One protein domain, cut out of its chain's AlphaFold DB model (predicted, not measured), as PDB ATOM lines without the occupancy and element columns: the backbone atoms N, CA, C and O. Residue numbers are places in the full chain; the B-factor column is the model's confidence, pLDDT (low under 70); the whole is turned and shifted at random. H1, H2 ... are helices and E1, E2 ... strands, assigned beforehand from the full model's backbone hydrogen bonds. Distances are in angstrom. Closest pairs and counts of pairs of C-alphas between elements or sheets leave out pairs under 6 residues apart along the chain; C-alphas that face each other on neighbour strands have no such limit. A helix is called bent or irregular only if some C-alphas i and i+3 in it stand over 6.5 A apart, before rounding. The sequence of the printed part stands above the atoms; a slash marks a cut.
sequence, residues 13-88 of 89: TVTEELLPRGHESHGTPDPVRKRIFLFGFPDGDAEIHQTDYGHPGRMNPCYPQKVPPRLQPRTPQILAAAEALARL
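What this domain is: This is residues 13 to 88 of the 89 residues of an uncharacterized protein of Chloroflexi bacterium (UniProt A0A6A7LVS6). A strongly twisted, antiparallel sheet of four strands has a single kinked helix, H1, packed slantwise over one face, while no named helix covers the other. The long axis runs from the loop of residues 20 to 31 at one end to the tight turn between E2 and E3 at the other. The 76 printed residues include E1, E2, E3, E4 and H1 in that order along the chain, and the strands stand in the same order across the sheet. The class is mixed, helices and strands; the whole is compact, with a radius of gyration of the C-alphas of 13.1 A, and elongated, spanning 39 by 25 by 18 A.

Where its parts are: E2, residues 32 to 41, is the longest strand at 28.5 A. E3 is residues 44 to 51, 23.6 A; E1 is residues 13 to 19, 18.8 A, beginning at C-alpha 13 (46.659, -3.255, -43.608); E4 is residues 63 to 66. H1, residues 69 to 86, measures 24.2 A and ends at C-alpha 86 (42.402, -1.661, -54.548).

How they stand to each other: The strands form a meander, each the antiparallel neighbour of the one before. N 15 and O 36 of E1 and E2 are 3.0 A apart, N 37 and O 48 of E2 and E3 2.8 A, and N 49 and O 63 of E3 and E4 2.9 A, each within hydrogen-bond range. E1 and E4, the edge strands, are apart. H1 is on the sheet at a height of 7.5 A, over E2, E3 and, only just, E4, on which 3 of its C-alphas fall. On the local plane it stands at 42 degrees to E2, slantwise to the strands. The closest C-alphas of E2 and H1, Phe 37 and Ala 82, are 6.4 A apart. H1 is irregular, with C-alphas 73 and 76 7.7 A apart and a kink of 64 degrees near residue 76; 10 of its 14 O i to N i+4 pairs are within range.

The domain as a whole: The C-alphas of Pro 29 and Pro 42, the two farthest apart, are 39.9 A apart. The links E1 to E2 and E3 to E4 are long. The printed part has no cut, and no printed residue is under 70 in pLDDT.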
ATOM      1  N   THR A  13      46.041  -1.995 -43.190       97.88
ATOM      2  CA  THR A  13      46.659  -3.255 -43.608       97.88
ATOM      3  C   THR A  13      45.826  -3.821 -44.741       97.88
ATOM      4  O   THR A  13      44.602  -3.872 -44.628       97.88
ATOM      5  N   VAL A  14      46.484  -4.223 -45.824       98.06
ATOM      6  CA  VAL A  14      45.823  -4.864 -46.958       98.06
ATOM      7  C   VAL A  14      46.384  -6.267 -47.098       98.06
ATOM      8  O   VAL A  14      47.596  -6.427 -47.249       98.06
ATOM      9  N   THR A  15      45.518  -7.272 -47.007       97.75
ATOM     10  CA  THR A  15      45.877  -8.671 -47.257       97.75
ATOM     11  C   THR A  15      45.157  -9.178 -48.494       97.75
ATOM     12  O   THR A  15      44.036  -8.765 -48.795       97.75
ATOM     13  N   GLU A  16      45.823 -10.062 -49.225       96.44
ATOM     14  CA  GLU A  16      45.257 -10.758 -50.371       96.44
ATOM     15  C   GLU A  16      45.406 -12.262 -50.169       96.44
ATOM     16  O   GLU A  16      46.472 -12.748 -49.792       96.44
ATOM     17  N   GLU A  17      44.319 -12.982 -50.409       95.00
ATOM     18  CA  GLU A  17      44.201 -14.417 -50.206       95.00
ATOM     19  C   GLU A  17      43.568 -15.054 -51.446       95.00
ATOM     20  O   GLU A  17      42.660 -14.489 -52.064       95.00
ATOM     21  N   LEU A  18      44.036 -16.252 -51.799       95.25
ATOM     22  CA  LEU A  18      43.408 -17.094 -52.812       95.25
ATOM     23  C   LEU A  18      42.714 -18.258 -52.109       95.25
ATOM     24  O   LEU A  18      43.370 -19.179 -51.618       95.25
ATOM     25  N   LEU A  19      41.389 -18.209 -52.054       93.69
ATOM     26  CA  LEU A  19      40.585 -19.264 -51.457       93.69
ATOM     27  C   LEU A  19      40.435 -20.418 -52.459       93.69
ATOM     28  O   LEU A  19      40.179 -20.166 -53.642       93.69
ATOM     29  N   PRO A  20      40.586 -21.681 -52.025       93.75
ATOM     30  CA  PRO A  20      40.468 -22.831 -52.911       93.75
ATOM     31  C   PRO A  20      39.040 -23.007 -53.443       93.75
ATOM     32  O   PRO A  20      38.070 -22.447 -52.931       93.75
ATOM     33  N   ARG A  21      38.908 -23.852 -54.469       93.31
ATOM     34  CA  ARG A  21      37.607 -24.281 -54.998       93.31
ATOM     35  C   ARG A  21      36.750 -24.887 -53.889       93.31
ATOM     36  O   ARG A  21      37.245 -25.690 -53.102       93.31
ATOM     37  N   GLY A  22      35.471 -24.525 -53.852       88.88
ATOM     38  CA  GLY A  22      34.520 -25.026 -52.863       88.88
ATOM     39  C   GLY A  22      34.773 -24.535 -51.436       88.88
ATOM     40  O   GLY A  22      34.253 -25.141 -50.505       88.88
ATOM     41  N   HIS A  23      35.561 -23.469 -51.241       90.94
ATOM     42  CA  HIS A  23      35.803 -22.911 -49.911       90.94
ATOM     43  C   HIS A  23      34.486 -22.539 -49.214       90.94
ATOM     44  O   HIS A  23      33.619 -21.898 -49.813       90.94
ATOM     45  N   GLU A  24      34.360 -22.897 -47.936       86.00
ATOM     46  CA  GLU A  24      33.118 -22.801 -47.152       86.00
ATOM     47  C   GLU A  24      32.496 -21.401 -47.133       86.00
ATOM     48  O   GLU A  24      31.279 -21.252 -47.067       86.00
ATOM     49  N   SER A  25      33.320 -20.360 -47.243       79.00
ATOM     50  CA  SER A  25      32.844 -18.983 -47.181       79.00
ATOM     51  C   SER A  25      31.986 -18.585 -48.382       79.00
ATOM     52  O   SER A  25      31.188 -17.661 -48.243       79.00
ATOM     53  N   HIS A  26      32.220 -19.158 -49.573       74.94
ATOM     54  CA  HIS A  26      31.644 -18.680 -50.846       74.94
ATOM     55  C   HIS A  26      31.134 -19.813 -51.764       74.94
ATOM     56  O   HIS A  26      30.319 -19.545 -52.641       74.94
ATOM     57  N   GLY A  27      31.573 -21.065 -51.577       82.06
ATOM     58  CA  GLY A  27      31.027 -22.249 -52.258       82.06
ATOM     59  C   GLY A  27      31.213 -22.294 -53.780       82.06
ATOM     60  O   GLY A  27      30.527 -23.061 -54.454       82.06
ATOM     61  N   THR A  28      32.104 -21.478 -54.347       85.56
ATOM     62  CA  THR A  28      32.277 -21.356 -55.800       85.56
ATOM     63  C   THR A  28      33.084 -22.521 -56.382       85.56
ATOM     64  O   THR A  28      34.007 -23.022 -55.732       85.56
ATOM     65  N   PRO A  29      32.790 -22.955 -57.623       88.00
ATOM     66  CA  PRO A  29      33.541 -24.026 -58.284       88.00
ATOM     67  C   PRO A  29      34.973 -23.612 -58.650       88.00
ATOM     68  O   PRO A  29      35.837 -24.474 -58.807       88.00
ATOM     69  N   ASP A  30      35.232 -22.309 -58.751       91.25
ATOM     70  CA  ASP A  30      36.539 -21.733 -59.054       91.25
ATOM     71  C   ASP A  30      37.192 -21.104 -57.815       91.25
ATOM     72  O   ASP A  30      36.475 -20.705 -56.887       91.25
ATOM     73  N   PRO A  31      38.542 -21.034 -57.770       93.50
ATOM     74  CA  PRO A  31      39.252 -20.346 -56.698       93.50
ATOM     75  C   PRO A  31      38.852 -18.875 -56.646       93.50
ATOM     76  O   PRO A  31      38.690 -18.243 -57.688       93.50
ATOM     77  N   VAL A  32      38.742 -18.329 -55.440       95.62
ATOM     78  CA  VAL A  32      38.299 -16.949 -55.220       95.62
ATOM     79  C   VAL A  32      39.473 -16.098 -54.785       95.62
ATOM     80  O   VAL A  32      40.091 -16.377 -53.756       95.62
ATOM     81  N   ARG A  33      39.751 -15.020 -55.516       95.31
ATOM     82  CA  ARG A  33      40.685 -13.991 -55.058       95.31
ATOM     83  C   ARG A  33      39.944 -13.033 -54.136       95.31
ATOM     84  O   ARG A  33      38.994 -12.372 -54.554       95.31
ATOM     85  N   LYS A  34      40.402 -12.929 -52.891       95.75
ATOM     86  CA  LYS A  34      39.837 -12.050 -51.867       95.75
ATOM     87  C   LYS A  34      40.893 -11.067 -51.377       95.75
ATOM     88  O   LYS A  34      42.012 -11.453 -51.066       95.75
ATOM     89  N   ARG A  35      40.517  -9.798 -51.260       97.56
ATOM     90  CA  ARG A  35      41.301  -8.741 -50.622       97.56
ATOM     91  C   ARG A  35      40.571  -8.249 -49.380       97.56
ATOM     92  O   ARG A  35      39.344  -8.116 -49.394       97.56
ATOM     93  N   ILE A  36      41.318  -7.978 -48.320       98.19
ATOM     94  CA  ILE A  36      40.802  -7.482 -47.043       98.19
ATOM     95  C   ILE A  36      41.558  -6.201 -46.700       98.19
ATOM     96  O   ILE A  36      42.784  -6.201 -46.591       98.19
ATOM     97  N   PHE A  37      40.820  -5.113 -46.516       98.50
ATOM     98  CA  PHE A  37      41.329  -3.811 -46.106       98.50
ATOM     99  C   PHE A  37      40.917  -3.571 -44.654       98.50
ATOM    100  O   PHE A  37      39.739  -3.347 -44.364       98.50
ATOM    101  N   LEU A  38      41.889  -3.620 -43.744       98.50
ATOM    102  CA  LEU A  38      41.689  -3.369 -42.321       98.50
ATOM    103  C   LEU A  38      42.205  -1.974 -41.962       98.50
ATOM    104  O   LEU A  38      43.416  -1.738 -41.919       98.50
ATOM    105  N   PHE A  39      41.279  -1.056 -41.703       97.88
ATOM    106  CA  PHE A  39      41.554   0.317 -41.297       97.88
ATOM    107  C   PHE A  39      41.506   0.429 -39.774       97.88
ATOM    108  O   PHE A  39      40.442   0.269 -39.181       97.88
ATOM    109  N   GLY A  40      42.640   0.753 -39.157       96.75
ATOM    110  CA  GLY A  40      42.740   1.058 -37.735       96.75
ATOM    111  C   GLY A  40      42.550   2.546 -37.468       96.75
ATOM    112  O   GLY A  40      43.443   3.348 -37.772       96.75
ATOM    113  N   PHE A  41      41.396   2.904 -36.899       94.12
ATOM    114  CA  PHE A  41      41.081   4.253 -36.426       94.12
ATOM    115  C   PHE A  41      41.167   4.325 -34.894       94.12
ATOM    116  O   PHE A  41      41.017   3.306 -34.220       94.12
ATOM    117  N   PRO A  42      41.303   5.530 -34.307       91.06
ATOM    118  CA  PRO A  42      41.212   5.700 -32.854       91.06
ATOM    119  C   PRO A  42      39.899   5.173 -32.243       91.06
ATOM    120  O   PRO A  42      39.888   4.713 -31.106       91.06
ATOM    121  N   ASP A  43      38.801   5.213 -33.006       87.38
ATOM    122  CA  ASP A  43      37.463   4.789 -32.565       87.38
ATOM    123  C   ASP A  43      37.167   3.294 -32.810       87.38
ATOM    124  O   ASP A  43      36.048   2.839 -32.553       87.38
ATOM    125  N   GLY A  44      38.143   2.542 -33.328       93.69
ATOM    126  CA  GLY A  44      38.037   1.119 -33.644       93.69
ATOM    127  C   GLY A  44      38.396   0.786 -35.091       93.69
ATOM    128  O   GLY A  44      38.733   1.658 -35.892       93.69
ATOM    129  N   ASP A  45      38.285  -0.497 -35.423       97.44
ATOM    130  CA  ASP A  45      38.716  -1.010 -36.723       97.44
ATOM    131  C   ASP A  45      37.536  -1.196 -37.680       97.44
ATOM    132  O   ASP A  45      36.494  -1.742 -37.300       97.44
ATOM    133  N   ALA A  46      37.716  -0.771 -38.931       98.25
ATOM    134  CA  ALA A  46      36.794  -1.046 -40.026       98.25
ATOM    135  C   ALA A  46      37.419  -2.039 -41.013       98.25
ATOM    136  O   ALA A  46      38.573  -1.894 -41.411       98.25
ATOM    137  N   GLU A  47      36.634  -3.023 -41.430       98.50
ATOM    138  CA  GLU A  47      37.033  -4.101 -42.327       98.50
ATOM    139  C   GLU A  47      36.188  -4.040 -43.598       98.50
ATOM    140  O   GLU A  47      34.957  -4.157 -43.557       98.50
ATOM    141  N   ILE A  48      36.861  -3.845 -44.728       98.62
ATOM    142  CA  ILE A  48      36.267  -3.797 -46.063       98.62
ATOM    143  C   ILE A  48      36.838  -4.950 -46.879       98.62
ATOM    144  O   ILE A  48      38.041  -5.199 -46.836       98.62
ATOM    145  N   HIS A  49      35.997  -5.662 -47.619       98.06
ATOM    146  CA  HIS A  49      36.414  -6.776 -48.470       98.06
ATOM    147  C   HIS A  49      36.249  -6.428 -49.943       98.06
ATOM    148  O   HIS A  49      35.428  -5.591 -50.310       98.06
ATOM    149  N   GLN A  50      37.008  -7.116 -50.786       97.75
ATOM    150  CA  GLN A  50      36.832  -7.144 -52.232       97.75
ATOM    151  C   GLN A  50      37.061  -8.575 -52.710       97.75
ATOM    152  O   GLN A  50      38.003  -9.227 -52.270       97.75
ATOM    153  N   THR A  51      36.222  -9.080 -53.604       95.94
ATOM    154  CA  THR A  51      36.328 -10.460 -54.087       95.94
ATOM    155  C   THR A  51      35.987 -10.541 -55.566       95.94
ATOM    156  O   THR A  51      35.176  -9.755 -56.058       95.94
ATOM    157  N   ASP A  52      36.600 -11.468 -56.292       95.44
ATOM    158  CA  ASP A  52      36.208 -11.780 -57.669       95.44
ATOM    159  C   ASP A  52      35.060 -12.799 -57.753       95.44
ATOM    160  O   ASP A  52      34.529 -13.024 -58.837       95.44
ATOM    161  N   TYR A  53      34.648 -13.396 -56.626       92.56
ATOM    162  CA  TYR A  53      33.673 -14.496 -56.573       92.56
ATOM    163  C   TYR A  53      33.993 -15.653 -57.538       92.56
ATOM    164  O   TYR A  53      33.091 -16.296 -58.069       92.56
ATOM    165  N   GLY A  54      35.277 -15.933 -57.773       90.75
ATOM    166  CA  GLY A  54      35.685 -16.982 -58.706       90.75
ATOM    167  C   GLY A  54      35.565 -16.572 -60.173       90.75
ATOM    168  O   GLY A  54      35.457 -17.432 -61.043       90.75
ATOM    169  N   HIS A  55      35.592 -15.268 -60.468       90.75
ATOM    170  CA  HIS A  55      35.703 -14.727 -61.822       90.75
ATOM    171  C   HIS A  55      37.095 -14.114 -62.056       90.75
ATOM    172  O   HIS A  55      37.261 -12.896 -61.914       90.75
ATOM    173  N   PRO A  56      38.102 -14.921 -62.451       86.25
ATOM    174  CA  PRO A  56      39.464 -14.441 -62.643       86.25
ATOM    175  C   PRO A  56      39.535 -13.190 -63.524       86.25
ATOM    176  O   PRO A  56      38.959 -13.135 -64.609       86.25
ATOM    177  N   GLY A  57      40.256 -12.175 -63.046       85.81
ATOM    178  CA  GLY A  57      40.432 -10.900 -63.750       85.81
ATOM    179  C   GLY A  57      39.286  -9.898 -63.574       85.81
ATOM    180  O   GLY A  57      39.384  -8.785 -64.087       85.81
ATOM    181  N   ARG A  58      38.227 -10.242 -62.827       92.38
ATOM    182  CA  ARG A  58      37.079  -9.362 -62.572       92.38
ATOM    183  C   ARG A  58      36.808  -9.216 -61.074       92.38
ATOM    184  O   ARG A  58      35.883  -9.814 -60.534       92.38
ATOM    185  N   MET A  59      37.589  -8.365 -60.409       96.00
ATOM    186  CA  MET A  59      37.295  -7.976 -59.024       96.00
ATOM    187  C   MET A  59      35.981  -7.187 -58.965       96.00
ATOM    188  O   MET A  59      35.770  -6.258 -59.749       96.00
ATOM    189  N   ASN A  60      35.106  -7.536 -58.024       96.12
ATOM    190  CA  ASN A  60      33.896  -6.765 -57.746       96.12
ATOM    191  C   ASN A  60      34.228  -5.493 -56.947       96.12
ATOM    192  O   ASN A  60      35.351  -5.357 -56.447       96.12
ATOM    193  N   PRO A  61      33.279  -4.550 -56.812       97.88
ATOM    194  CA  PRO A  61      33.442  -3.420 -55.908       97.88
ATOM    195  C   PRO A  61      33.713  -3.856 -54.464       97.88
ATOM    196  O   PRO A  61      33.284  -4.924 -54.018       97.88
ATOM    197  N   CYS A  62      34.419  -3.006 -53.731       98.31
ATOM    198  CA  CYS A  62      34.636  -3.148 -52.304       98.31
ATOM    199  C   CYS A  62      33.304  -3.056 -51.546       98.31
ATOM    200  O   CYS A  62      32.432  -2.251 -51.879       98.31
ATOM    201  N   TYR A  63      33.164  -3.839 -50.480       97.94
ATOM    202  CA  TYR A  63      31.966  -3.862 -49.643       97.94
ATOM    203  C   TYR A  63      32.320  -3.945 -48.153       97.94
ATOM    204  O   TYR A  63      33.343  -4.531 -47.783       97.94
ATOM    205  N   PRO A  64      31.507  -3.343 -47.266       97.81
ATOM    206  CA  PRO A  64      31.801  -3.338 -45.845       97.81
ATOM    207  C   PRO A  64      31.516  -4.715 -45.250       97.81
ATOM    208  O   PRO A  64      30.393  -5.204 -45.326       97.81
ATOM    209  N   GLN A  65      32.523  -5.310 -44.614       97.75
ATOM    210  CA  GLN A  65      32.344  -6.532 -43.837       97.75
ATOM    211  C   GLN A  65      32.000  -6.199 -42.384       97.75
ATOM    212  O   GLN A  65      31.085  -6.775 -41.796       97.75
ATOM    213  N   LYS A  66      32.733  -5.250 -41.793       98.06
ATOM    214  CA  LYS A  66      32.541  -4.820 -40.407       98.06
ATOM    215  C   LYS A  66      32.868  -3.342 -40.273       98.06
ATOM    216  O   LYS A  66      33.999  -2.930 -40.492       98.06
ATOM    217  N   VAL A  67      31.887  -2.543 -39.857       97.88
ATOM    218  CA  VAL A  67      32.086  -1.120 -39.544       97.88
ATOM    219  C   VAL A  67      31.428  -0.815 -38.192       97.88
ATOM    220  O   VAL A  67      30.201  -0.905 -38.083       97.88
ATOM    221  N   PRO A  68      32.207  -0.478 -37.146       96.88
ATOM    222  CA  PRO A  68      31.682  -0.115 -35.833       96.88
ATOM    223  C   PRO A  68      30.656   1.027 -35.915       96.88
ATOM    224  O   PRO A  68      30.842   1.933 -36.728       96.88
ATOM    225  N   PRO A  69      29.628   1.075 -35.042       97.62
ATOM    226  CA  PRO A  69      28.592   2.115 -35.079       97.62
ATOM    227  C   PRO A  69      29.130   3.551 -35.120       97.62
ATOM    228  O   PRO A  69      28.632   4.383 -35.871       97.62
ATOM    229  N   ARG A  70      30.215   3.836 -34.386       95.38
ATOM    230  CA  ARG A  70      30.871   5.159 -34.374       95.38
ATOM    231  C   ARG A  70      31.513   5.544 -35.712       95.38
ATOM    232  O   ARG A  70      31.733   6.724 -35.977       95.38
ATOM    233  N   LEU A  71      31.832   4.559 -36.547       96.12
ATOM    234  CA  LEU A  71      32.413   4.746 -37.873       96.12
ATOM    235  C   LEU A  71      31.364   4.692 -38.990       96.12
ATOM    236  O   LEU A  71      31.659   5.144 -40.093       96.12
ATOM    237  N   GLN A  72      30.141   4.217 -38.723       96.62
ATOM    238  CA  GLN A  72      29.101   4.055 -39.746       96.62
ATOM    239  C   GLN A  72      28.802   5.327 -40.559       96.62
ATOM    240  O   GLN A  72      28.718   5.211 -41.786       96.62
ATOM    241  N   PRO A  73      28.738   6.540 -39.969       97.50
ATOM    242  CA  PRO A  73      28.545   7.768 -40.748       97.50
ATOM    243  C   PRO A  73      29.656   8.036 -41.777       97.50
ATOM    244  O   PRO A  73      29.436   8.754 -42.747       97.50
ATOM    245  N   ARG A  74      30.847   7.455 -41.572       96.81
ATOM    246  CA  ARG A  74      32.021   7.566 -42.449       96.81
ATOM    247  C   ARG A  74      32.182   6.374 -43.405       96.81
ATOM    248  O   ARG A  74      33.176   6.305 -44.126       96.81
ATOM    249  N   THR A  75      31.235   5.430 -43.428       97.69
ATOM    250  CA  THR A  75      31.314   4.228 -44.285       97.69
ATOM    251  C   THR A  75      31.552   4.560 -45.760       97.69
ATOM    252  O   THR A  75      32.432   3.930 -46.344       97.69
ATOM    253  N   PRO A  76      30.867   5.548 -46.377       98.44
ATOM    254  CA  PRO A  76      31.110   5.879 -47.783       98.44
ATOM    255  C   PRO A  76      32.559   6.299 -48.065       98.44
ATOM    256  O   PRO A  76      33.133   5.905 -49.076       98.44
ATOM    257  N   GLN A  77      33.180   7.058 -47.159       98.06
ATOM    258  CA  GLN A  77      34.568   7.505 -47.287       98.06
ATOM    259  C   GLN A  77      35.551   6.351 -47.071       98.06
ATOM    260  O   GLN A  77      36.537   6.250 -47.796       98.06
ATOM    261  N   ILE A  78      35.274   5.468 -46.106       97.81
ATOM    262  CA  ILE A  78      36.087   4.267 -45.861       97.81
ATOM    263  C   ILE A  78      36.044   3.345 -47.088       97.81
ATOM    264  O   ILE A  78      37.088   2.876 -47.538       97.81
ATOM    265  N   LEU A  79      34.861   3.143 -47.679       98.50
ATOM    266  CA  LEU A  79      34.703   2.377 -48.917       98.50
ATOM    267  C   LEU A  79      35.454   3.018 -50.083       98.50
ATOM    268  O   LEU A  79      36.193   2.328 -50.777       98.50
ATOM    269  N   ALA A  80      35.335   4.334 -50.269       98.44
ATOM    270  CA  ALA A  80      36.069   5.040 -51.316       98.44
ATOM    271  C   ALA A  80      37.596   4.927 -51.143       98.44
ATOM    272  O   ALA A  80      38.320   4.784 -52.129       98.44
ATOM    273  N   ALA A  81      38.094   4.950 -49.903       98.00
ATOM    274  CA  ALA A  81      39.508   4.731 -49.615       98.00
ATOM    275  C   ALA A  81      39.945   3.292 -49.939       98.00
ATOM    276  O   ALA A  81      41.006   3.102 -50.528       98.00
ATOM    277  N   ALA A  82      39.125   2.290 -49.606       98.44
ATOM    278  CA  ALA A  82      39.388   0.896 -49.967       98.44
ATOM    279  C   ALA A  82      39.425   0.705 -51.491       98.44
ATOM    280  O   ALA A  82      40.356   0.096 -52.005       98.44
ATOM    281  N   GLU A  83      38.487   1.311 -52.223       98.50
ATOM    282  CA  GLU A  83      38.477   1.316 -53.691       98.50
ATOM    283  C   GLU A  83      39.733   1.964 -54.283       98.50
ATOM    284  O   GLU A  83      40.305   1.469 -55.254       98.50
ATOM    285  N   ALA A  84      40.190   3.073 -53.699       98.19
ATOM    286  CA  ALA A  84      41.421   3.720 -54.132       98.19
ATOM    287  C   ALA A  84      42.644   2.822 -53.890       98.19
ATOM    288  O   ALA A  84      43.474   2.684 -54.784       98.19
ATOM    289  N   LEU A  85      42.729   2.169 -52.725       97.69
ATOM    290  CA  LEU A  85      43.800   1.218 -52.410       97.69
ATOM    291  C   LEU A  85      43.766  -0.007 -53.330       97.69
ATOM    292  O   LEU A  85      44.814  -0.441 -53.798       97.69
ATOM    293  N   ALA A  86      42.579  -0.525 -53.650       97.00
ATOM    294  CA  ALA A  86      42.402  -1.661 -54.548       97.00
ATOM    295  C   ALA A  86      42.962  -1.411 -55.957       97.00
ATOM    296  O   ALA A  86      43.394  -2.356 -56.615       97.00
ATOM    297  N   ARG A  87      42.968  -0.153 -56.422       96.31
ATOM    298  CA  ARG A  87      43.524   0.251 -57.729       96.31
ATOM    299  C   ARG A  87      45.051   0.338 -57.746       96.31
ATOM    300  O   ARG A  87      45.623   0.476 -58.820       96.31
ATOM    301  N   LEU A  88      45.698   0.288 -56.582       94.44
ATOM    302  CA  LEU A  88      47.160   0.282 -56.459       94.44
ATOM    303  C   LEU A  88      47.750  -1.139 -56.467       94.44
ATOM    304  O   LEU A  88      48.967  -1.279 -56.348       94.44
TER     305      LEU A  88